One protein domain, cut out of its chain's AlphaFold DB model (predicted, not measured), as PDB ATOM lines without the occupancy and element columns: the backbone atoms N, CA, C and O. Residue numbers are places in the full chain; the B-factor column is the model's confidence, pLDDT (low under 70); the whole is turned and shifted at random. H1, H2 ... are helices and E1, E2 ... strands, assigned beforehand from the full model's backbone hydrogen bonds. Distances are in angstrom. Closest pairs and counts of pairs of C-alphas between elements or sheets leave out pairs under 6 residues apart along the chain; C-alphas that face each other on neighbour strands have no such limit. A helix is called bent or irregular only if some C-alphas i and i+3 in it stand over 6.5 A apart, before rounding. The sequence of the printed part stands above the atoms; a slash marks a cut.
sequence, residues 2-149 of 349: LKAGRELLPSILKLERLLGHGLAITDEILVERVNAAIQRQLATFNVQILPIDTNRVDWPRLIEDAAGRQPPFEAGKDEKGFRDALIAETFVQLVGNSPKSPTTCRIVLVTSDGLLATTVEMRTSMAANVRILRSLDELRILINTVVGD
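AT A GLANCE: This is residues 2 to 149 of the 349 residues of the protein "PIN_12 domain-containing protein" of Candidatus Glassbacteria bacterium RIFCSPLOWO2_12_FULL_58_11 (UniProt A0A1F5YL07). A long arm of two helices, H1 and H2, reaches out from a small head in which a two-stranded parallel sheet, E1 and E2, lies between H4 and H5 on one side and H6 on the other, with H3 near one end of H4. The printed part has 148 residues, in the order H1 H2 H3 H4 E1 H5 E2 H6, and is mostly helix. It is loose, with a radius of gyration of the C-alphas of 21.0 A, and spans 65 by 45 by 29 A.

HOW THE PARTS SIT: H1, residues 2 to 19, touches H2, residues 27 to 44, with its residues 2 to 9 alone; the closest C-alphas, of Leu 2 and Val 31, are 6.8 A apart, and the helices run opposite ways at a steep tilt of 50 degrees. H3, residues 59 to 67, is close to but not clearly touching H4, residues 82 to 97; their closest C-alphas, of Ala 66 and Phe 82, are 7.6 A apart. H4 touches H5, residues 114 to 123, closest at the C-alphas of Ala 88 and Val 120, 5.8 A; they run the same way at a shallow tilt of 33 degrees, only just short of steep. E1, residues 107 to 110, and E2, residues 130 to 133, are parallel at 18 degrees, with N 109 and O 131 within hydrogen-bond range at 2.9 A. E1, H5 and E2 form a strand-helix-strand unit, two parallel neighbour strands with a helix between, with a right-handed crossover. H6, residues 136 to 147, comes closest to E2 at the C-alphas of Leu 133 and Leu 139, 6.6 A. Every O i to N i+4 pair is within hydrogen-bond range in H2, H3, H4, H5 and H6, and 12 of 14 in H1.

IN THESE COORDINATES: H1 begins at C-alpha 2 (51.449, 27.852, -55.537) and measures 24.8 A; it has a kink of 35 degrees near residue 11 and is irregular, but only just, with C-alphas 7 and 10 6.8 A apart. H2 measures 25.5 A and H4 22.7 A. H6 ends at C-alpha 147 (37.921, 62.062, -49.542).

THE WHOLE: The C-alphas of Gly 20 and Met 126, the two farthest apart, are 65.5 A apart. The printed part has no cut; the links H2 to H3 and H3 to H4 are long, and residues 40 to 46, of which 40 to 44 belong to H2, stand free. Residues 77, 79 and 148 have pLDDT under 70.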
ATOM      1  N   LEU A   2      50.500  28.988 -55.538       80.81
ATOM      2  CA  LEU A   2      51.449  27.852 -55.537       80.81
ATOM      3  C   LEU A   2      50.782  26.468 -55.523       80.81
ATOM      4  O   LEU A   2      51.165  25.605 -56.301       80.81
ATOM      5  N   LYS A   3      49.755  26.272 -54.684       83.56
ATOM      6  CA  LYS A   3      48.997  25.012 -54.619       83.56
ATOM      7  C   LYS A   3      48.402  24.625 -55.983       83.56
ATOM      8  O   LYS A   3      48.693  23.548 -56.478       83.56
ATOM      9  N   ALA A   4      47.673  25.548 -56.613       80.56
ATOM     10  CA  ALA A   4      47.105  25.351 -57.948       80.56
ATOM     11  C   ALA A   4      48.189  25.098 -59.013       80.56
ATOM     12  O   ALA A   4      48.033  24.234 -59.867       80.56
ATOM     13  N   GLY A   5      49.325  25.803 -58.936       80.19
ATOM     14  CA  GLY A   5      50.465  25.560 -59.824       80.19
ATOM     15  C   GLY A   5      51.027  24.140 -59.696       80.19
ATOM     16  O   GLY A   5      51.277  23.485 -60.704       80.19
ATOM     17  N   ARG A   6      51.152  23.628 -58.467       86.25
ATOM     18  CA  ARG A   6      51.584  22.248 -58.194       86.25
ATOM     19  C   ARG A   6      50.570  21.201 -58.641       86.25
ATOM     20  O   ARG A   6      50.970  20.152 -59.126       86.25
ATOM     21  N   GLU A   7      49.279  21.484 -58.515       87.94
ATOM     22  CA  GLU A   7      48.206  20.592 -58.982       87.94
ATOM     23  C   GLU A   7      48.203  20.437 -60.513       87.94
ATOM     24  O   GLU A   7      47.873  19.368 -61.022       87.94
ATOM     25  N   LEU A   8      48.631  21.468 -61.250       85.38
ATOM     26  CA  LEU A   8      48.737  21.442 -62.712       85.38
ATOM     27  C   LEU A   8      50.037  20.805 -63.226       85.38
ATOM     28  O   LEU A   8      50.097  20.362 -64.375       85.38
ATOM     29  N   LEU A   9      51.069  20.721 -62.385       84.69
ATOM     30  CA  LEU A   9      52.395  20.228 -62.759       84.69
ATOM     31  C   LEU A   9      52.377  18.781 -63.306       84.69
ATOM     32  O   LEU A   9      52.972  18.551 -64.359       84.69
ATOM     33  N   PRO A  10      51.632  17.813 -62.729       87.31
ATOM     34  CA  PRO A  10      51.498  16.474 -63.307       87.31
ATOM     35  C   PRO A  10      50.910  16.460 -64.723       87.31
ATOM     36  O   PRO A  10      51.304  15.635 -65.547       87.31
ATOM     37  N   SER A  11      49.967  17.357 -65.022       87.44
ATOM     38  CA  SER A  11      49.355  17.472 -66.351       87.44
ATOM     39  C   SER A  11      50.335  18.051 -67.369       87.44
ATOM     40  O   SER A  11      50.400  17.569 -68.498       87.44
ATOM     41  N   ILE A  12      51.159  19.017 -66.951       83.69
ATOM     42  CA  ILE A  12      52.241  19.579 -67.769       83.69
ATOM     43  C   ILE A  12      53.289  18.503 -68.078       83.69
ATOM     44  O   ILE A  12      53.639  18.320 -69.238       83.69
ATOM     45  N   LEU A  13      53.704  17.705 -67.088       83.88
ATOM     46  CA  LEU A  13      54.647  16.596 -67.297       83.88
ATOM     47  C   LEU A  13      54.103  15.526 -68.262       83.88
ATOM     48  O   LEU A  13      54.852  14.947 -69.049       83.88
ATOM     49  N   LYS A  14      52.795  15.238 -68.225       85.62
ATOM     50  CA  LYS A  14      52.152  14.339 -69.204       85.62
ATOM     51  C   LYS A  14      52.211  14.919 -70.617       85.62
ATOM     52  O   LYS A  14      52.458  14.177 -71.562       85.62
ATOM     53  N   LEU A  15      52.008  16.226 -70.752       84.44
ATOM     54  CA  LEU A  15      52.068  16.932 -72.027       84.44
ATOM     55  C   LEU A  15      53.500  16.976 -72.588       84.44
ATOM     56  O   LEU A  15      53.689  16.697 -73.767       84.44
ATOM     57  N   GLU A  16      54.513  17.198 -71.746       86.56
ATOM     58  CA  GLU A  16      55.933  17.095 -72.128       86.56
ATOM     59  C   GLU A  16      56.281  15.711 -72.693       86.56
ATOM     60  O   GLU A  16      56.963  15.601 -73.714       86.56
ATOM     61  N   ARG A  17      55.757  14.639 -72.078       84.94
ATOM     62  CA  ARG A  17      55.938  13.265 -72.580       84.94
ATOM     63  C   ARG A  17      55.301  13.050 -73.951       84.94
ATOM     64  O   ARG A  17      55.880  12.344 -74.768       84.94
ATOM     65  N   LEU A  18      54.126  13.633 -74.199       86.12
ATOM     66  CA  LEU A  18      53.430  13.518 -75.486       86.12
ATOM     67  C   LEU A  18      54.115  14.323 -76.594       86.12
ATOM     68  O   LEU A  18      54.134  13.887 -77.741       86.12
ATOM     69  N   LEU A  19      54.679  15.484 -76.256       85.56
ATOM     70  CA  LEU A  19      55.361  16.358 -77.211       85.56
ATOM     71  C   LEU A  19      56.805  15.927 -77.502       85.56
ATOM     72  O   LEU A  19      57.393  16.405 -78.469       85.56
ATOM     73  N   GLY A  20      57.394  15.052 -76.679       80.56
ATOM     74  CA  GLY A  20      58.782  14.604 -76.836       80.56
ATOM     75  C   GLY A  20      59.824  15.704 -76.589       80.56
ATOM     76  O   GLY A  20      60.995  15.529 -76.917       80.56
ATOM     77  N   HIS A  21      59.410  16.833 -76.010       79.38
ATOM     78  CA  HIS A  21      60.251  17.975 -75.672       79.38
ATOM     79  C   HIS A  21      59.902  18.464 -74.261       79.38
ATOM     80  O   HIS A  21      58.728  18.605 -73.920       79.38
ATOM     81  N   GLY A  22      60.925  18.713 -73.438       77.06
ATOM     82  CA  GLY A  22      60.749  19.232 -72.083       77.06
ATOM     83  C   GLY A  22      60.485  20.735 -72.098       77.06
ATOM     84  O   GLY A  22      61.304  21.493 -72.606       77.06
ATOM     85  N   LEU A  23      59.380  21.168 -71.489       78.06
ATOM     86  CA  LEU A  23      59.049  22.584 -71.291       78.06
ATOM     87  C   LEU A  23      59.871  23.206 -70.148       78.06
ATOM     88  O   LEU A  23      59.779  24.412 -69.916       78.06
ATOM     89  N   ALA A  24      60.680  22.394 -69.454       80.44
ATOM     90  CA  ALA A  24      61.576  22.795 -68.372       80.44
ATOM     91  C   ALA A  24      60.846  23.540 -67.240       80.44
ATOM     92  O   ALA A  24      61.396  24.450 -66.624       80.44
ATOM     93  N   ILE A  25      59.593  23.169 -66.963       81.69
ATOM     94  CA  ILE A  25      58.813  23.737 -65.860       81.69
ATOM     95  C   ILE A  25      59.016  22.848 -64.629       81.69
ATOM     96  O   ILE A  25      58.328  21.845 -64.456       81.69
ATOM     97  N   THR A  26      59.976  23.210 -63.776       83.12
ATOM     98  CA  THR A  26      60.223  22.526 -62.494       83.12
ATOM     99  C   THR A  26      59.469  23.195 -61.337       83.12
ATOM    100  O   THR A  26      58.982  24.322 -61.481       83.12
ATOM    101  N   ASP A  27      59.360  22.523 -60.181       84.00
ATOM    102  CA  ASP A  27      58.731  23.118 -58.985       84.00
ATOM    103  C   ASP A  27      59.499  24.368 -58.530       84.00
ATOM    104  O   ASP A  27      58.886  25.365 -58.156       84.00
ATOM    105  N   GLU A  28      60.830  24.368 -58.650       86.50
ATOM    106  CA  GLU A  28      61.681  25.509 -58.304       86.50
ATOM    107  C   GLU A  28      61.383  26.717 -59.197       86.50
ATOM    108  O   GLU A  28      61.157  27.817 -58.689       86.50
ATOM    109  N   ILE A  29      61.300  26.508 -60.517       86.25
ATOM    110  CA  ILE A  29      60.971  27.567 -61.482       86.25
ATOM    111  C   ILE A  29      59.549  28.084 -61.240       86.25
ATOM    112  O   ILE A  29      59.282  29.282 -61.369       86.25
ATOM    113  N   LEU A  30      58.620  27.201 -60.866       87.38
ATOM    114  CA  LEU A  30      57.253  27.585 -60.535       87.38
ATOM    115  C   LEU A  30      57.209  28.461 -59.277       87.38
ATOM    116  O   LEU A  30      56.564  29.513 -59.288       87.38
ATOM    117  N   VAL A  31      57.923  28.071 -58.218       88.94
ATOM    118  CA  VAL A  31      58.048  28.859 -56.984       88.94
ATOM    119  C   VAL A  31      58.676  30.219 -57.271       88.94
ATOM    120  O   VAL A  31      58.130  31.246 -56.862       88.94
ATOM    121  N   GLU A  32      59.775  30.245 -58.023       91.56
ATOM    122  CA  GLU A  32      60.465  31.472 -58.411       91.56
ATOM    123  C   GLU A  32      59.541  32.413 -59.193       91.56
ATOM    124  O   GLU A  32      59.404  33.586 -58.837       91.56
ATOM    125  N   ARG A  33      58.833  31.908 -60.213       88.44
ATOM    126  CA  ARG A  33      57.924  32.729 -61.025       88.44
ATOM    127  C   ARG A  33      56.747  33.269 -60.227       88.44
ATOM    128  O   ARG A  33      56.364  34.423 -60.437       88.44
ATOM    129  N   VAL A  34      56.181  32.475 -59.316       89.31
ATOM    130  CA  VAL A  34      55.101  32.943 -58.438       89.31
ATOM    131  C   VAL A  34      55.614  34.028 -57.495       89.31
ATOM    132  O   VAL A  34      54.981  35.076 -57.385       89.31
ATOM    133  N   ASN A  35      56.786  33.844 -56.887       90.56
ATOM    134  CA  ASN A  35      57.393  34.861 -56.030       90.56
ATOM    135  C   ASN A  35      57.708  36.145 -56.810       90.56
ATOM    136  O   ASN A  35      57.367  37.236 -56.358       90.56
ATOM    137  N   ALA A  36      58.270  36.034 -58.014       92.06
ATOM    138  CA  ALA A  36      58.540  37.177 -58.881       92.06
ATOM    139  C   ALA A  36      57.255  37.902 -59.316       92.06
ATOM    140  O   ALA A  36      57.256  39.120 -59.495       92.06
ATOM    141  N   ALA A  37      56.147  37.181 -59.510       91.75
ATOM    142  CA  ALA A  37      54.845  37.788 -59.775       91.75
ATOM    143  C   ALA A  37      54.311  38.541 -58.545       91.75
ATOM    144  O   ALA A  37      53.885  39.686 -58.686       91.75
ATOM    145  N   ILE A  38      54.403  37.946 -57.351       89.94
ATOM    146  CA  ILE A  38      54.007  38.589 -56.090       89.94
ATOM    147  C   ILE A  38      54.816  39.872 -55.873       89.94
ATOM    148  O   ILE A  38      54.227  40.929 -55.674       89.94
ATOM    149  N   GLN A  39      56.146  39.824 -55.992       92.12
ATOM    150  CA  GLN A  39      57.002  41.003 -55.808       92.12
ATOM    151  C   GLN A  39      56.691  42.120 -56.811       92.12
ATOM    152  O   GLN A  39      56.598  43.287 -56.435       92.12
ATOM    153  N   ARG A  40      56.444  41.775 -58.084       93.12
ATOM    154  CA  ARG A  40      56.003  42.751 -59.093       93.12
ATOM    155  C   ARG A  40      54.662  43.390 -58.745       93.12
ATOM    156  O   ARG A  40      54.502  44.589 -58.961       93.12
ATOM    157  N   GLN A  41      53.709  42.624 -58.219       91.62
ATOM    158  CA  GLN A  41      52.416  43.163 -57.790       91.62
ATOM    159  C   GLN A  41      52.569  44.073 -56.569       91.62
ATOM    160  O   GLN A  41      52.021  45.172 -56.570       91.62
ATOM    161  N   LEU A  42      53.365  43.670 -55.573       91.31
ATOM    162  CA  LEU A  42      53.660  44.499 -54.404       91.31
ATOM    163  C   LEU A  42      54.277  45.842 -54.812       91.31
ATOM    164  O   LEU A  42      53.812  46.884 -54.360       91.31
ATOM    165  N   ALA A  43      55.255  45.827 -55.724       91.50
ATOM    166  CA  ALA A  43      55.875  47.042 -56.247       91.50
ATOM    167  C   ALA A  43      54.886  47.909 -57.044       91.50
ATOM    168  O   ALA A  43      54.783  49.108 -56.799       91.50
ATOM    169  N   THR A  44      54.118  47.305 -57.958       93.31
ATOM    170  CA  THR A  44      53.117  48.008 -58.786       93.31
ATOM    171  C   THR A  44      52.081  48.744 -57.936       93.31
ATOM    172  O   THR A  44      51.711  49.871 -58.254       93.31
ATOM    173  N   PHE A  45      51.617  48.120 -56.853       89.88
ATOM    174  CA  PHE A  45      50.593  48.689 -55.975       89.88
ATOM    175  C   PHE A  45      51.166  49.430 -54.762       89.88
ATOM    176  O   PHE A  45      50.399  49.861 -53.903       89.88
ATOM    177  N   ASN A  46      52.495  49.584 -54.685       90.88
ATOM    178  CA  ASN A  46      53.201  50.178 -53.550       90.88
ATOM    179  C   ASN A  46      52.762  49.580 -52.195       90.88
ATOM    180  O   ASN A  46      52.577  50.285 -51.201       90.88
ATOM    181  N   VAL A  47      52.545  48.263 -52.172       90.94
ATOM    182  CA  VAL A  47      52.148  47.530 -50.970       90.94
ATOM    183  C   VAL A  47      53.395  47.252 -50.150       90.94
ATOM    184  O   VAL A  47      54.317  46.571 -50.596       90.94
ATOM    185  N   GLN A  48      53.402  47.762 -48.925       89.38
ATOM    186  CA  GLN A  48      54.491  47.545 -47.986       89.38
ATOM    187  C   GLN A  48      54.207  46.308 -47.138       89.38
ATOM    188  O   GLN A  48      53.139  46.183 -46.535       89.38
ATOM    189  N   ILE A  49      55.174  45.393 -47.080       88.38
ATOM    190  CA  ILE A  49      55.135  44.279 -46.134       88.38
ATOM    191  C   ILE A  49      55.574  44.822 -44.778       88.38
ATOM    192  O   ILE A  49      56.683  45.333 -44.643       88.38
ATOM    193  N   LEU A  50      54.710  44.687 -43.777       87.50
ATOM    194  CA  LEU A  50      55.036  45.019 -42.398       87.50
ATOM    195  C   LEU A  50      55.573  43.767 -41.693       87.50
ATOM    196  O   LEU A  50      54.803  42.826 -41.485       87.50
ATOM    197  N   PRO A  51      56.872  43.715 -41.347       89.56
ATOM    198  CA  PRO A  51      57.403  42.620 -40.553       89.56
ATOM    199  C   PRO A  51      56.924  42.740 -39.104       89.56
ATOM    200  O   PRO A  51      56.844  43.837 -38.550       89.56
ATOM    201  N   ILE A  52      56.642  41.597 -38.482       92.88
ATOM    202  CA  ILE A  52      56.423  41.521 -37.040       92.88
ATOM    203  C   ILE A  52      57.768  41.612 -36.316       92.88
ATOM    204  O   ILE A  52      58.714  40.905 -36.665       92.88
ATOM    205  N   ASP A  53      57.860  42.458 -35.293       94.00
ATOM    206  CA  ASP A  53      59.005  42.452 -34.388       94.00
ATOM    207  C   ASP A  53      58.786  41.375 -33.324       94.00
ATOM    208  O   ASP A  53      57.992  41.550 -32.395       94.00
ATOM    209  N   THR A  54      59.481  40.246 -33.468       93.44
ATOM    210  CA  THR A  54      59.351  39.083 -32.580       93.44
ATOM    211  C   THR A  54      59.819  39.359 -31.155       93.44
ATOM    212  O   THR A  54      59.390  38.655 -30.245       93.44
ATOM    213  N   ASN A  55      60.650  40.380 -30.928       94.50
ATOM    214  CA  ASN A  55      61.116  40.742 -29.584       94.50
ATOM    215  C   ASN A  55      60.069  41.541 -28.802       94.50
ATOM    216  O   ASN A  55      60.121  41.606 -27.578       94.50
ATOM    217  N   ARG A  56      59.123  42.161 -29.512       93.00
ATOM    218  CA  ARG A  56      58.026  42.944 -28.928       93.00
ATOM    219  C   ARG A  56      56.744  42.138 -28.747       93.00
ATOM    220  O   ARG A  56      55.752  42.690 -28.276       93.00
ATOM    221  N   VAL A  57      56.743  40.870 -29.153       93.81
ATOM    222  CA  VAL A  57      55.617  39.963 -28.930       93.81
ATOM    223  C   VAL A  57      55.664  39.465 -27.489       93.81
ATOM    224  O   VAL A  57      56.681  38.945 -27.031       93.81
ATOM    225  N   ASP A  58      54.541  39.594 -26.789       92.50
ATOM    226  CA  ASP A  58      54.334  38.979 -25.480       92.50
ATOM    227  C   ASP A  58      54.063  37.475 -25.659       92.50
ATOM    228  O   ASP A  58      52.917  37.023 -25.731       92.50
ATOM    229  N   TRP A  59      55.144  36.709 -25.831       94.19
ATOM    230  CA  TRP A  59      55.082  35.260 -26.024       94.19
ATOM    231  C   TRP A  59      54.446  34.517 -24.848       94.19
ATOM    232  O   TRP A  59      53.629  33.642 -25.130       94.19
ATOM    233  N   PRO A  60      54.747  34.832 -23.569       94.00
ATOM    234  CA  PRO A  60      54.065  34.201 -22.441       94.00
ATOM    235  C   PRO A  60      52.544  34.329 -22.537       94.00
ATOM    236  O   PRO A  60      51.849  33.315 -22.509       94.00
ATOM    237  N   ARG A  61      52.034  35.545 -22.773       93.31
ATOM    238  CA  ARG A  61      50.598  35.787 -22.957       93.31
ATOM    239  C   ARG A  61      50.034  35.015 -24.147       93.31
ATOM    240  O   ARG A  61      48.981  34.405 -24.038       93.31
ATOM    241  N   LEU A  62      50.729  35.015 -25.286       92.31
ATOM    242  CA  LEU A  62      50.266  34.318 -26.491       92.31
ATOM    243  C   LEU A  62      50.224  32.791 -26.300       92.31
ATOM    244  O   LEU A  62      49.326  32.135 -26.825       92.31
ATOM    245  N   ILE A  63      51.169  32.228 -25.542       91.81
ATOM    246  CA  ILE A  63      51.192  30.807 -25.172       91.81
ATOM    247  C   ILE A  63      50.035  30.485 -24.220       91.81
ATOM    248  O   ILE A  63      49.365  29.472 -24.413       91.81
ATOM    249  N   GLU A  64      49.769  31.339 -23.228       91.81
ATOM    250  CA  GLU A  64      48.618  31.192 -22.329       91.81
ATOM    251  C   GLU A  64      47.289  31.285 -23.086       91.81
ATOM    252  O   GLU A  64      46.423  30.434 -22.894       91.81
ATOM    253  N   ASP A  65      47.149  32.248 -24.002       89.31
ATOM    254  CA  ASP A  65      45.972  32.388 -24.860       89.31
ATOM    255  C   ASP A  65      45.762  31.128 -25.715       89.31
ATOM    256  O   ASP A  65      44.641  30.631 -25.831       89.31
ATOM    257  N   ALA A  66      46.839  30.570 -26.280       90.25
ATOM    258  CA  ALA A  66      46.785  29.346 -27.077       90.25
ATOM    259  C   ALA A  66      46.386  28.127 -26.230       90.25
ATOM    260  O   ALA A  66      45.476  27.377 -26.599       90.25
ATOM    261  N   ALA A  67      47.029  27.945 -25.072       88.31
ATOM    262  CA  ALA A  67      46.760  26.842 -24.153       88.31
ATOM    263  C   ALA A  67      45.338  26.917 -23.574       88.31
ATOM    264  O   ALA A  67      44.634  25.910 -23.504       88.31
ATOM    265  N   GLY A  68      44.901  28.123 -23.206       88.00
ATOM    266  CA  GLY A  68      43.579  28.418 -22.663       88.00
ATOM    267  C   GLY A  68      42.485  28.593 -23.715       88.00
ATOM    268  O   GLY A  68      41.348  28.881 -23.339       88.00
ATOM    269  N   ARG A  69      42.810  28.447 -25.010       87.06
ATOM    270  CA  ARG A  69      41.897  28.653 -26.150       87.06
ATOM    271  C   ARG A  69      41.139  29.983 -26.072       87.06
ATOM    272  O   ARG A  69      39.939  30.045 -26.330       87.06
ATOM    273  N   GLN A  70      41.843  31.040 -25.677       86.62
ATOM    274  CA  GLN A  70      41.321  32.403 -25.647       86.62
ATOM    275  C   GLN A  70      41.388  33.028 -27.049       86.62
ATOM    276  O   GLN A  70      42.273  32.676 -27.829       86.62
ATOM    277  N   PRO A  71      40.493  33.968 -27.408       83.88
ATOM    278  CA  PRO A  71      40.530  34.627 -28.715       83.88
ATOM    279  C   PRO A  71      41.924  35.210 -29.036       83.88
ATOM    280  O   PRO A  71      42.508  35.872 -28.177       83.88
ATOM    281  N   PRO A  72      42.479  34.974 -30.245       85.25
ATOM    282  CA  PRO A  72      41.817  34.507 -31.468       85.25
ATOM    283  C   PRO A  72      41.859  32.980 -31.679       85.25
ATOM    284  O   PRO A  72      41.580  32.510 -32.781       85.25
ATOM    285  N   PHE A  73      42.215  32.195 -30.659       87.75
ATOM    286  CA  PHE A  73      42.196  30.735 -30.724       87.75
ATOM    287  C   PHE A  73      40.776  30.201 -30.534       87.75
ATOM    288  O   PHE A  73      40.033  30.650 -29.664       87.75
ATOM    289  N   GLU A  74      40.394  29.231 -31.362       81.75
ATOM    290  CA  GLU A  74      39.064  28.624 -31.326       81.75
ATOM    291  C   GLU A  74      39.081  27.311 -30.526       81.75
ATOM    292  O   GLU A  74      40.031  26.515 -30.597       81.75
ATOM    293  N   ALA A  75      38.016  27.067 -29.761       75.62
ATOM    294  CA  ALA A  75      37.788  25.788 -29.100       75.62
ATOM    295  C   ALA A  75      37.281  24.772 -30.139       75.62
ATOM    296  O   ALA A  75      36.113  24.779 -30.518       75.62
ATOM    297  N   GLY A  76      38.167  23.900 -30.618       73.25
ATOM    298  CA  GLY A  76      37.847  22.920 -31.654       73.25
ATOM    299  C   GLY A  76      38.881  21.801 -31.757       73.25
ATOM    300  O   GLY A  76      39.921  21.839 -31.098       73.25
ATOM    301  N   LYS A  77      38.579  20.789 -32.585       64.31
ATOM    302  CA  LYS A  77      39.502  19.673 -32.870       64.31
ATOM    303  C   LYS A  77      40.761  20.132 -33.606       64.31
ATOM    304  O   LYS A  77      41.819  19.548 -33.398       64.31
ATOM    305  N   ASP A  78      40.639  21.177 -34.417       71.62
ATOM    306  CA  ASP A  78      41.755  21.748 -35.157       71.62
ATOM    307  C   ASP A  78      42.380  22.902 -34.363       71.62
ATOM    308  O   ASP A  78      41.693  23.747 -33.782       71.62
ATOM    309  N   GLU A  79      43.709  22.945 -34.318       65.69
ATOM    310  CA  GLU A  79      44.451  24.057 -33.728       65.69
ATOM    311  C   GLU A  79      44.467  25.238 -34.705       65.69
ATOM    312  O   GLU A  79      45.361  25.403 -35.535       65.69
ATOM    313  N   LYS A  80      43.406  26.045 -34.640       79.94
ATOM    314  CA  LYS A  80      43.221  27.240 -35.461       79.94
ATOM    315  C   LYS A  80      43.377  28.493 -34.599       79.94
ATOM    316  O   LYS A  80      42.861  28.554 -33.486       79.94
ATOM    317  N   GLY A  81      44.087  29.490 -35.132       84.56
ATOM    318  CA  GLY A  81      44.187  30.823 -34.528       84.56
ATOM    319  C   GLY A  81      45.605  31.378 -34.414       84.56
ATOM    320  O   GLY A  81      45.756  32.589 -34.328       84.56
ATOM    321  N   PHE A  82      46.661  30.557 -34.506       89.19
ATOM    322  CA  PHE A  82      48.039  31.056 -34.345       89.19
ATOM    323  C   PHE A  82      48.427  32.101 -35.400       89.19
ATOM    324  O   PHE A  82      48.965  33.156 -35.075       89.19
ATOM    325  N   ARG A  83      48.096  31.854 -36.673       90.12
ATOM    326  CA  ARG A  83      48.304  32.842 -37.745       90.12
ATOM    327  C   ARG A  83      47.564  34.146 -37.449       90.12
ATOM    328  O   ARG A  83      48.115  35.222 -37.655       90.12
ATOM    329  N   ASP A  84      46.332  34.041 -36.972       92.31
ATOM    330  CA  ASP A  84      45.483  35.198 -36.715       92.31
ATOM    331  C   ASP A  84      45.993  35.965 -35.481       92.31
ATOM    332  O   ASP A  84      46.011  37.193 -35.488       92.31
ATOM    333  N   ALA A  85      46.555  35.267 -34.488       92.38
ATOM    334  CA  ALA A  85      47.283  35.865 -33.371       92.38
ATOM    335  C   ALA A  85      48.510  36.656 -33.846       92.38
ATOM    336  O   ALA A  85      48.681  37.803 -33.439       92.38
ATOM    337  N   LEU A  86      49.319  36.112 -34.762       93.25
ATOM    338  CA  LEU A  86      50.457  36.844 -35.335       93.25
ATOM    339  C   LEU A  86      50.017  38.080 -36.134       93.25
ATOM    340  O   LEU A  86      50.659  39.129 -36.053       93.25
ATOM    341  N   ILE A  87      48.911  37.990 -36.879       94.00
ATOM    342  CA  ILE A  87      48.325  39.147 -37.573       94.00
ATOM    343  C   ILE A  87      47.884  40.204 -36.555       94.00
ATOM    344  O   ILE A  87      48.197  41.383 -36.730       94.00
ATOM    345  N   ALA A  88      47.211  39.795 -35.475       94.31
ATOM    346  CA  ALA A  88      46.795  40.694 -34.405       94.31
ATOM    347  C   ALA A  88      47.997  41.377 -33.735       94.31
ATOM    348  O   ALA A  88      47.978  42.596 -33.573       94.31
ATOM    349  N   GLU A  89      49.064  40.639 -33.408       95.00
ATOM    350  CA  GLU A  89      50.298  41.215 -32.851       95.00
ATOM    351  C   GLU A  89      50.927  42.238 -33.795       95.00
ATOM    352  O   GLU A  89      51.245  43.356 -33.387       95.00
ATOM    353  N   THR A  90      51.049  41.892 -35.078       95.25
ATOM    354  CA  THR A  90      51.609  42.791 -36.097       95.25
ATOM    355  C   THR A  90      50.791  44.080 -36.192       95.25
ATOM    356  O   THR A  90      51.342  45.182 -36.228       95.25
ATOM    357  N   PHE A  91      49.463  43.961 -36.179       95.38
ATOM    358  CA  PHE A  91      48.564  45.108 -36.229       95.38
ATOM    359  C   PHE A  91      48.661  45.973 -34.966       95.38
ATOM    360  O   PHE A  91      48.729  47.198 -35.059       95.38
ATOM    361  N   VAL A  92      48.734  45.367 -33.781       94.12
ATOM    362  CA  VAL A  92      48.906  46.094 -32.514       94.12
ATOM    363  C   VAL A  92      50.241  46.844 -32.486       94.12
ATOM    364  O   VAL A  92      50.278  48.002 -32.067       94.12
ATOM    365  N   GLN A  93      51.321  46.246 -32.996       94.50
ATOM    366  CA  GLN A  93      52.610  46.928 -33.144       94.50
ATOM    367  C   GLN A  93      52.520  48.117 -34.110       94.50
ATOM    368  O   GLN A  93      53.015  49.201 -33.786       94.50
ATOM    369  N   LEU A  94      51.838  47.962 -35.252       94.50
ATOM    370  CA  LEU A  94      51.581  49.057 -36.193       94.50
ATOM    371  C   LEU A  94      50.822  50.205 -35.517       94.50
ATOM    372  O   LEU A  94      51.233  51.362 -35.622       94.50
ATOM    373  N   VAL A  95      49.749  49.893 -34.785       93.94
ATOM    374  CA  VAL A  95      48.973  50.881 -34.022       93.94
ATOM    375  C   VAL A  95      49.849  51.561 -32.976       93.94
ATOM    376  O   VAL A  95      49.769  52.778 -32.810       93.94
ATOM    377  N   GLY A  96      50.698  50.805 -32.280       91.38
ATOM    378  CA  GLY A  96      51.656  51.307 -31.295       91.38
ATOM    379  C   GLY A  96      52.659  52.307 -31.872       91.38
ATOM    380  O   GLY A  96      52.917  53.328 -31.242       91.38
ATOM    381  N   ASN A  97      53.162  52.046 -33.079       91.88
ATOM    382  CA  ASN A  97      54.184  52.862 -33.743       91.88
ATOM    383  C   ASN A  97      53.610  54.061 -34.523       91.88
ATOM    384  O   ASN A  97      54.368  54.880 -35.038       91.88
ATOM    385  N   SER A  98      52.287  54.157 -34.641       91.56
ATOM    386  CA  SER A  98      51.615  55.163 -35.466       91.56
ATOM    387  C   SER A  98      51.086  56.348 -34.643       91.56
ATOM    388  O   SER A  98      50.718  56.177 -33.474       91.56
ATOM    389  N   PRO A  99      50.961  57.552 -35.243       92.06
ATOM    390  CA  PRO A  99      50.289  58.682 -34.610       92.06
ATOM    391  C   PRO A  99      48.864  58.314 -34.190       92.06
ATOM    392  O   PRO A  99      48.143  57.670 -34.945       92.06
ATOM    393  N   LYS A 100      48.429  58.751 -33.004       88.06
ATOM    394  CA  LYS A 100      47.098  58.417 -32.459       88.06
ATOM    395  C   LYS A 100      45.969  59.315 -32.974       88.06
ATOM    396  O   LYS A 100      44.802  59.061 -32.688       88.06
ATOM    397  N   SER A 101      46.306  60.374 -33.710       84.94
ATOM    398  CA  SER A 101      45.327  61.338 -34.213       84.94
ATOM    399  C   SER A 101      44.584  60.791 -35.441       84.94
ATOM    400  O   SER A 101      45.228  60.575 -36.471       84.94
ATOM    401  N   PRO A 102      43.244  60.652 -35.403       80.38
ATOM    402  CA  PRO A 102      42.450  60.155 -36.529       80.38
ATOM    403  C   PRO A 102      42.404  61.114 -37.726       80.38
ATOM    404  O   PRO A 102      41.987  60.710 -38.810       80.38
ATOM    405  N   THR A 103      42.809  62.377 -37.558       80.00
ATOM    406  CA  THR A 103      42.908  63.341 -38.666       80.00
ATOM    407  C   THR A 103      44.205  63.185 -39.454       80.00
ATOM    408  O   THR A 103      44.224  63.460 -40.649       80.00
ATOM    409  N   THR A 104      45.275  62.719 -38.806       83.69
ATOM    410  CA  THR A 104      46.616  62.608 -39.403       83.69
ATOM    411  C   THR A 104      46.938  61.179 -39.833       83.69
ATOM    412  O   THR A 104      47.625  60.975 -40.827       83.69
ATOM    413  N   CYS A 105      46.448  60.178 -39.100       88.62
ATOM    414  CA  CYS A 105      46.710  58.773 -39.373       88.62
ATOM    415  C   CYS A 105      45.473  57.947 -39.031       88.62
ATOM    416  O   CYS A 105      45.037  57.943 -37.884       88.62
ATOM    417  N   ARG A 106      44.924  57.227 -40.011       90.00
ATOM    418  CA  ARG A 106      43.858  56.241 -39.800       90.00
ATOM    419  C   ARG A 106      44.405  54.861 -40.110       90.00
ATOM    420  O   ARG A 106      45.032  54.673 -41.149       90.00
ATOM    421  N   ILE A 107      44.154  53.913 -39.219       93.50
ATOM    422  CA  ILE A 107      44.658  52.547 -39.330       93.50
ATOM    423  C   ILE A 107      43.456  51.630 -39.446       93.50
ATOM    424  O   ILE A 107      42.544  51.683 -38.620       93.50
ATOM    425  N   VAL A 108      43.439  50.809 -40.489       94.38
ATOM    426  CA  VAL A 108      42.278  49.991 -40.820       94.38
ATOM    427  C   VAL A 108      42.686  48.532 -40.906       94.38
ATOM    428  O   VAL A 108      43.593  48.190 -41.663       94.38
ATOM    429  N   LEU A 109      42.000  47.677 -40.152       95.44
ATOM    430  CA  LEU A 109      42.051  46.231 -40.337       95.44
ATOM    431  C   LEU A 109      40.842  45.805 -41.167       95.44
ATOM    432  O   LEU A 109      39.711  46.078 -40.774       95.44
ATOM    433  N   VAL A 110      41.068  45.109 -42.280       95.12
ATOM    434  CA  VAL A 110      39.990  44.493 -43.063       95.12
ATOM    435  C   VAL A 110      40.017  42.989 -42.828       95.12
ATOM    436  O   VAL A 110      40.967  42.321 -43.228       95.12
ATOM    437  N   THR A 111      38.989  42.455 -42.168       93.94
ATOM    438  CA  THR A 111      38.877  41.020 -41.892       93.94
ATOM    439  C   THR A 111      37.424  40.569 -41.770       93.94
ATOM    440  O   THR A 111      36.625  41.157 -41.040       93.94
ATOM    441  N   SER A 112      37.081  39.477 -42.450       91.44
ATOM    442  CA  SER A 112      35.803  38.786 -42.256       91.44
ATOM    443  C   SER A 112      35.812  37.857 -41.037       91.44
ATOM    444  O   SER A 112      34.749  37.407 -40.616       91.44
ATOM    445  N   ASP A 113      36.978  37.596 -40.435       90.38
ATOM    446  CA  ASP A 113      37.100  36.730 -39.264       90.38
ATOM    447  C   ASP A 113      36.584  37.441 -38.000       90.38
ATOM    448  O   ASP A 113      37.058  38.513 -37.603       90.38
ATOM    449  N   GLY A 114      35.563  36.844 -37.381       89.75
ATOM    450  CA  GLY A 114      34.927  37.334 -36.162       89.75
ATOM    451  C   GLY A 114      35.890  37.423 -34.982       89.75
ATOM    452  O   GLY A 114      35.966  38.471 -34.346       89.75
ATOM    453  N   LEU A 115      36.642  36.349 -34.727       90.44
ATOM    454  CA  LEU A 115      37.522  36.214 -33.569       90.44
ATOM    455  C   LEU A 115      38.727  37.145 -33.675       90.44
ATOM    456  O   LEU A 115      39.061  37.826 -32.702       90.44
ATOM    457  N   LEU A 116      39.342  37.231 -34.858       92.94
ATOM    458  CA  LEU A 116      40.446  38.160 -35.101       92.94
ATOM    459  C   LEU A 116      40.005  39.611 -34.888       92.94
ATOM    460  O   LEU A 116      40.690  40.371 -34.207       92.94
ATOM    461  N   ALA A 117      38.850  39.989 -35.438       92.81
ATOM    462  CA  ALA A 117      38.318  41.336 -35.270       92.81
ATOM    463  C   ALA A 117      38.074  41.676 -33.797       92.81
ATOM    464  O   ALA A 117      38.567  42.699 -33.339       92.81
ATOM    465  N   THR A 118      37.388  40.807 -33.048       91.75
ATOM    466  CA  THR A 118      37.123  41.028 -31.618       91.75
ATOM    467  C   THR A 118      38.423  41.131 -30.819       91.75
ATOM    468  O   THR A 118      38.570  42.012 -29.976       91.75
ATOM    469  N   THR A 119      39.402  40.272 -31.116       92.12
ATOM    470  CA  THR A 119      40.721  40.289 -30.461       92.12
ATOM    471  C   THR A 119      41.428  41.623 -30.678       92.12
ATOM    472  O   THR A 119      41.932  42.229 -29.731       92.12
ATOM    473  N   VAL A 120      41.461  42.103 -31.923       94.38
ATOM    474  CA  VAL A 120      42.088  43.385 -32.251       94.38
ATOM    475  C   VAL A 120      41.311  44.537 -31.620       94.38
ATOM    476  O   VAL A 120      41.932  45.396 -31.006       94.38
ATOM    477  N   GLU A 121      39.980  44.524 -31.678       93.62
ATOM    478  CA  GLU A 121      39.120  45.562 -31.103       93.62
ATOM    479  C   GLU A 121      39.374  45.755 -29.607       93.62
ATOM    480  O   GLU A 121      39.614  46.879 -29.162       93.62
ATOM    481  N   MET A 122      39.426  44.659 -28.844       91.75
ATOM    482  CA  MET A 122      39.746  44.700 -27.415       91.75
ATOM    483  C   MET A 122      41.129  45.314 -27.168       91.75
ATOM    484  O   MET A 122      41.278  46.206 -26.327       91.75
ATOM    485  N   ARG A 123      42.138  44.883 -27.938       91.75
ATOM    486  CA  ARG A 123      43.538  45.309 -27.773       91.75
ATOM    487  C   ARG A 123      43.822  46.722 -28.276       91.75
ATOM    488  O   ARG A 123      44.805  47.327 -27.855       91.75
ATOM    489  N   THR A 124      42.977  47.264 -29.148       92.88
ATOM    490  CA  THR A 124      43.112  48.624 -29.690       92.88
ATOM    491  C   THR A 124      42.009  49.571 -29.227       92.88
ATOM    492  O   THR A 124      41.881  50.661 -29.776       92.88
ATOM    493  N   SER A 125      41.235  49.198 -28.207       89.12
ATOM    494  CA  SER A 125      40.088  49.965 -27.692       89.12
ATOM    495  C   SER A 125      40.424  51.408 -27.290       89.12
ATOM    496  O   SER A 125      39.604  52.309 -27.446       89.12
ATOM    497  N   MET A 126      41.655  51.660 -26.835       87.06
ATOM    498  CA  MET A 126      42.128  53.004 -26.476       87.06
ATOM    499  C   MET A 126      42.544  53.867 -27.683       87.06
ATOM    500  O   MET A 126      42.830  55.053 -27.522       87.06
ATOM    501  N   ALA A 127      42.625  53.301 -28.891       88.88
ATOM    502  CA  ALA A 127      43.085  53.998 -30.087       88.88
ATOM    503  C   ALA A 127      41.901  54.502 -30.931       88.88
ATOM    504  O   ALA A 127      41.300  53.763 -31.707       88.88
ATOM    505  N   ALA A 128      41.608  55.801 -30.842       86.88
ATOM    506  CA  ALA A 128      40.492  56.426 -31.564       86.88
ATOM    507  C   ALA A 128      40.635  56.396 -33.101       86.88
ATOM    508  O   ALA A 128      39.654  56.575 -33.831       86.88
ATOM    509  N   ASN A 129      41.856  56.187 -33.600       90.44
ATOM    510  CA  ASN A 129      42.194  56.197 -35.017       90.44
ATOM    511  C   ASN A 129      42.220  54.816 -35.686       90.44
ATOM    512  O   ASN A 129      42.609  54.712 -36.853       90.44
ATOM    513  N   VAL A 130      41.797  53.778 -34.964       93.81
ATOM    514  CA  VAL A 130      41.664  52.421 -35.491       93.81
ATOM    515  C   VAL A 130      40.233  52.179 -35.968       93.81
ATOM    516  O   VAL A 130      39.264  52.627 -35.350       93.81
ATOM    517  N   ARG A 131      40.093  51.481 -37.095       91.94
ATOM    518  CA  ARG A 131      38.818  50.977 -37.617       91.94
ATOM    519  C   ARG A 131      38.973  49.519 -38.021       91.94
ATOM    520  O   ARG A 131      39.981  49.139 -38.609       91.94
ATOM    521  N   ILE A 132      37.962  48.714 -37.721       94.44
ATOM    522  CA  ILE A 132      37.915  47.300 -38.092       94.44
ATOM    523  C   ILE A 132      36.725  47.131 -39.023       94.44
ATOM    524  O   ILE A 132      35.598  47.440 -38.648       94.44
ATOM    525  N   LEU A 133      36.997  46.693 -40.248       93.69
ATOM    526  CA  LEU A 133      36.023  46.583 -41.327       93.69
ATOM    527  C   LEU A 133      35.894  45.124 -41.752       93.69
ATOM    528  O   LEU A 133      36.883  44.387 -41.775       93.69
ATOM    529  N   ARG A 134      34.684  44.699 -42.117       91.88
ATOM    530  CA  ARG A 134      34.413  43.297 -42.479       91.88
ATOM    531  C   ARG A 134      34.649  42.987 -43.948       91.88
ATOM    532  O   ARG A 134      34.778  41.823 -44.320       91.88
ATOM    533  N   SER A 135      34.719  44.020 -44.783       90.75
ATOM    534  CA  SER A 135      34.794  43.875 -46.233       90.75
ATOM    535  C   SER A 135      35.591  44.995 -46.901       90.75
ATOM    536  O   SER A 135      35.776  46.085 -46.354       90.75
ATOM    537  N   LEU A 136      36.035  44.738 -48.133       89.31
ATOM    538  CA  LEU A 136      36.653  45.758 -48.987       89.31
ATOM    539  C   LEU A 136      35.658  46.852 -49.398       89.31
ATOM    540  O   LEU A 136      36.061  47.990 -49.634       89.31
ATOM    541  N   ASP A 137      34.364  46.534 -49.447       84.25
ATOM    542  CA  ASP A 137      33.315  47.513 -49.722       84.25
ATOM    543  C   ASP A 137      33.201  48.550 -48.602       84.25
ATOM    544  O   ASP A 137      33.110  49.747 -48.876       84.25
ATOM    545  N   GLU A 138      33.278  48.120 -47.341       85.38
ATOM    546  CA  GLU A 138      33.342  49.036 -46.197       85.38
ATOM    547  C   GLU A 138      34.592  49.920 -46.249       85.38
ATOM    548  O   GLU A 138      34.501  51.124 -46.006       85.38
ATOM    549  N   LEU A 139      35.748  49.359 -46.627       89.69
ATOM    550  CA  LEU A 139      36.977  50.140 -46.805       89.69
ATOM    551  C   LEU A 139      36.803  51.201 -47.896       89.69
ATOM    552  O   LEU A 139      37.217  52.347 -47.724       89.69
ATOM    553  N   ARG A 140      36.159  50.839 -49.006       84.38
ATOM    554  CA  ARG A 140      35.863  51.770 -50.096       84.38
ATOM    555  C   ARG A 140      34.970  52.914 -49.630       84.38
ATOM    556  O   ARG A 140      35.249  54.063 -49.964       84.38
ATOM    557  N   ILE A 141      33.932  52.610 -48.849       81.12
ATOM    558  CA  ILE A 141      33.058  53.624 -48.248       81.12
ATOM    559  C   ILE A 141      33.887  54.548 -47.357       81.12
ATOM    560  O   ILE A 141      33.832  55.756 -47.556       81.12
ATOM    561  N   LEU A 142      34.707  54.002 -46.454       83.56
ATOM    562  CA  LEU A 142      35.553  54.796 -45.564       83.56
ATOM    563  C   LEU A 142      36.475  55.744 -46.345       83.56
ATOM    564  O   LEU A 142      36.518  56.935 -46.049       83.56
ATOM    565  N   ILE A 143      37.173  55.246 -47.370       84.69
ATOM    566  CA  ILE A 143      38.048  56.069 -48.221       84.69
ATOM    567  C   ILE A 143      37.248  57.194 -48.881       84.69
ATOM    568  O   ILE A 143      37.648  58.354 -48.828       84.69
ATOM    569  N   ASN A 144      36.096  56.873 -49.463       77.31
ATOM    570  CA  ASN A 144      35.241  57.853 -50.125       77.31
ATOM    571  C   ASN A 144      34.690  58.903 -49.154       77.31
ATOM    572  O   ASN A 144      34.575  60.076 -49.507       77.31
ATOM    573  N   THR A 145      34.344  58.495 -47.937       77.19
ATOM    574  CA  THR A 145      33.887  59.372 -46.858       77.19
ATOM    575  C   THR A 145      35.000  60.332 -46.438       77.19
ATOM    576  O   THR A 145      34.759  61.534 -46.351       77.19
ATOM    577  N   VAL A 146      36.230  59.826 -46.290       78.44
ATOM    578  CA  VAL A 146      37.425  60.632 -45.999       78.44
ATOM    579  C   VAL A 146      37.723  61.627 -47.118       78.44
ATOM    580  O   VAL A 146      37.976  62.791 -46.836       78.44
ATOM    581  N   VAL A 147      37.671  61.195 -48.377       74.38
ATOM    582  CA  VAL A 147      37.921  62.062 -49.542       74.38
ATOM    583  C   VAL A 147      36.796  63.084 -49.743       74.38
ATOM    584  O   VAL A 147      37.023  64.161 -50.284       74.38
ATOM    585  N   GLY A 148      35.571  62.757 -49.329       68.69
ATOM    586  CA  GLY A 148      34.398  63.612 -49.495       68.69
ATOM    587  C   GLY A 148      34.190  64.665 -48.403       68.69
ATOM    588  O   GLY A 148      33.172  65.359 -48.466       68.69
ATOM    589  N   ASP A 149      35.077  64.752 -47.403       70.62
ATOM    590  CA  ASP A 149      34.898  65.559 -46.182       70.62
ATOM    591  C   ASP A 149      33.517  65.345 -45.538       70.62
ATOM    592  O   ASP A 149      32.814  66.275 -45.127       70.62
TER     593      ASP A 149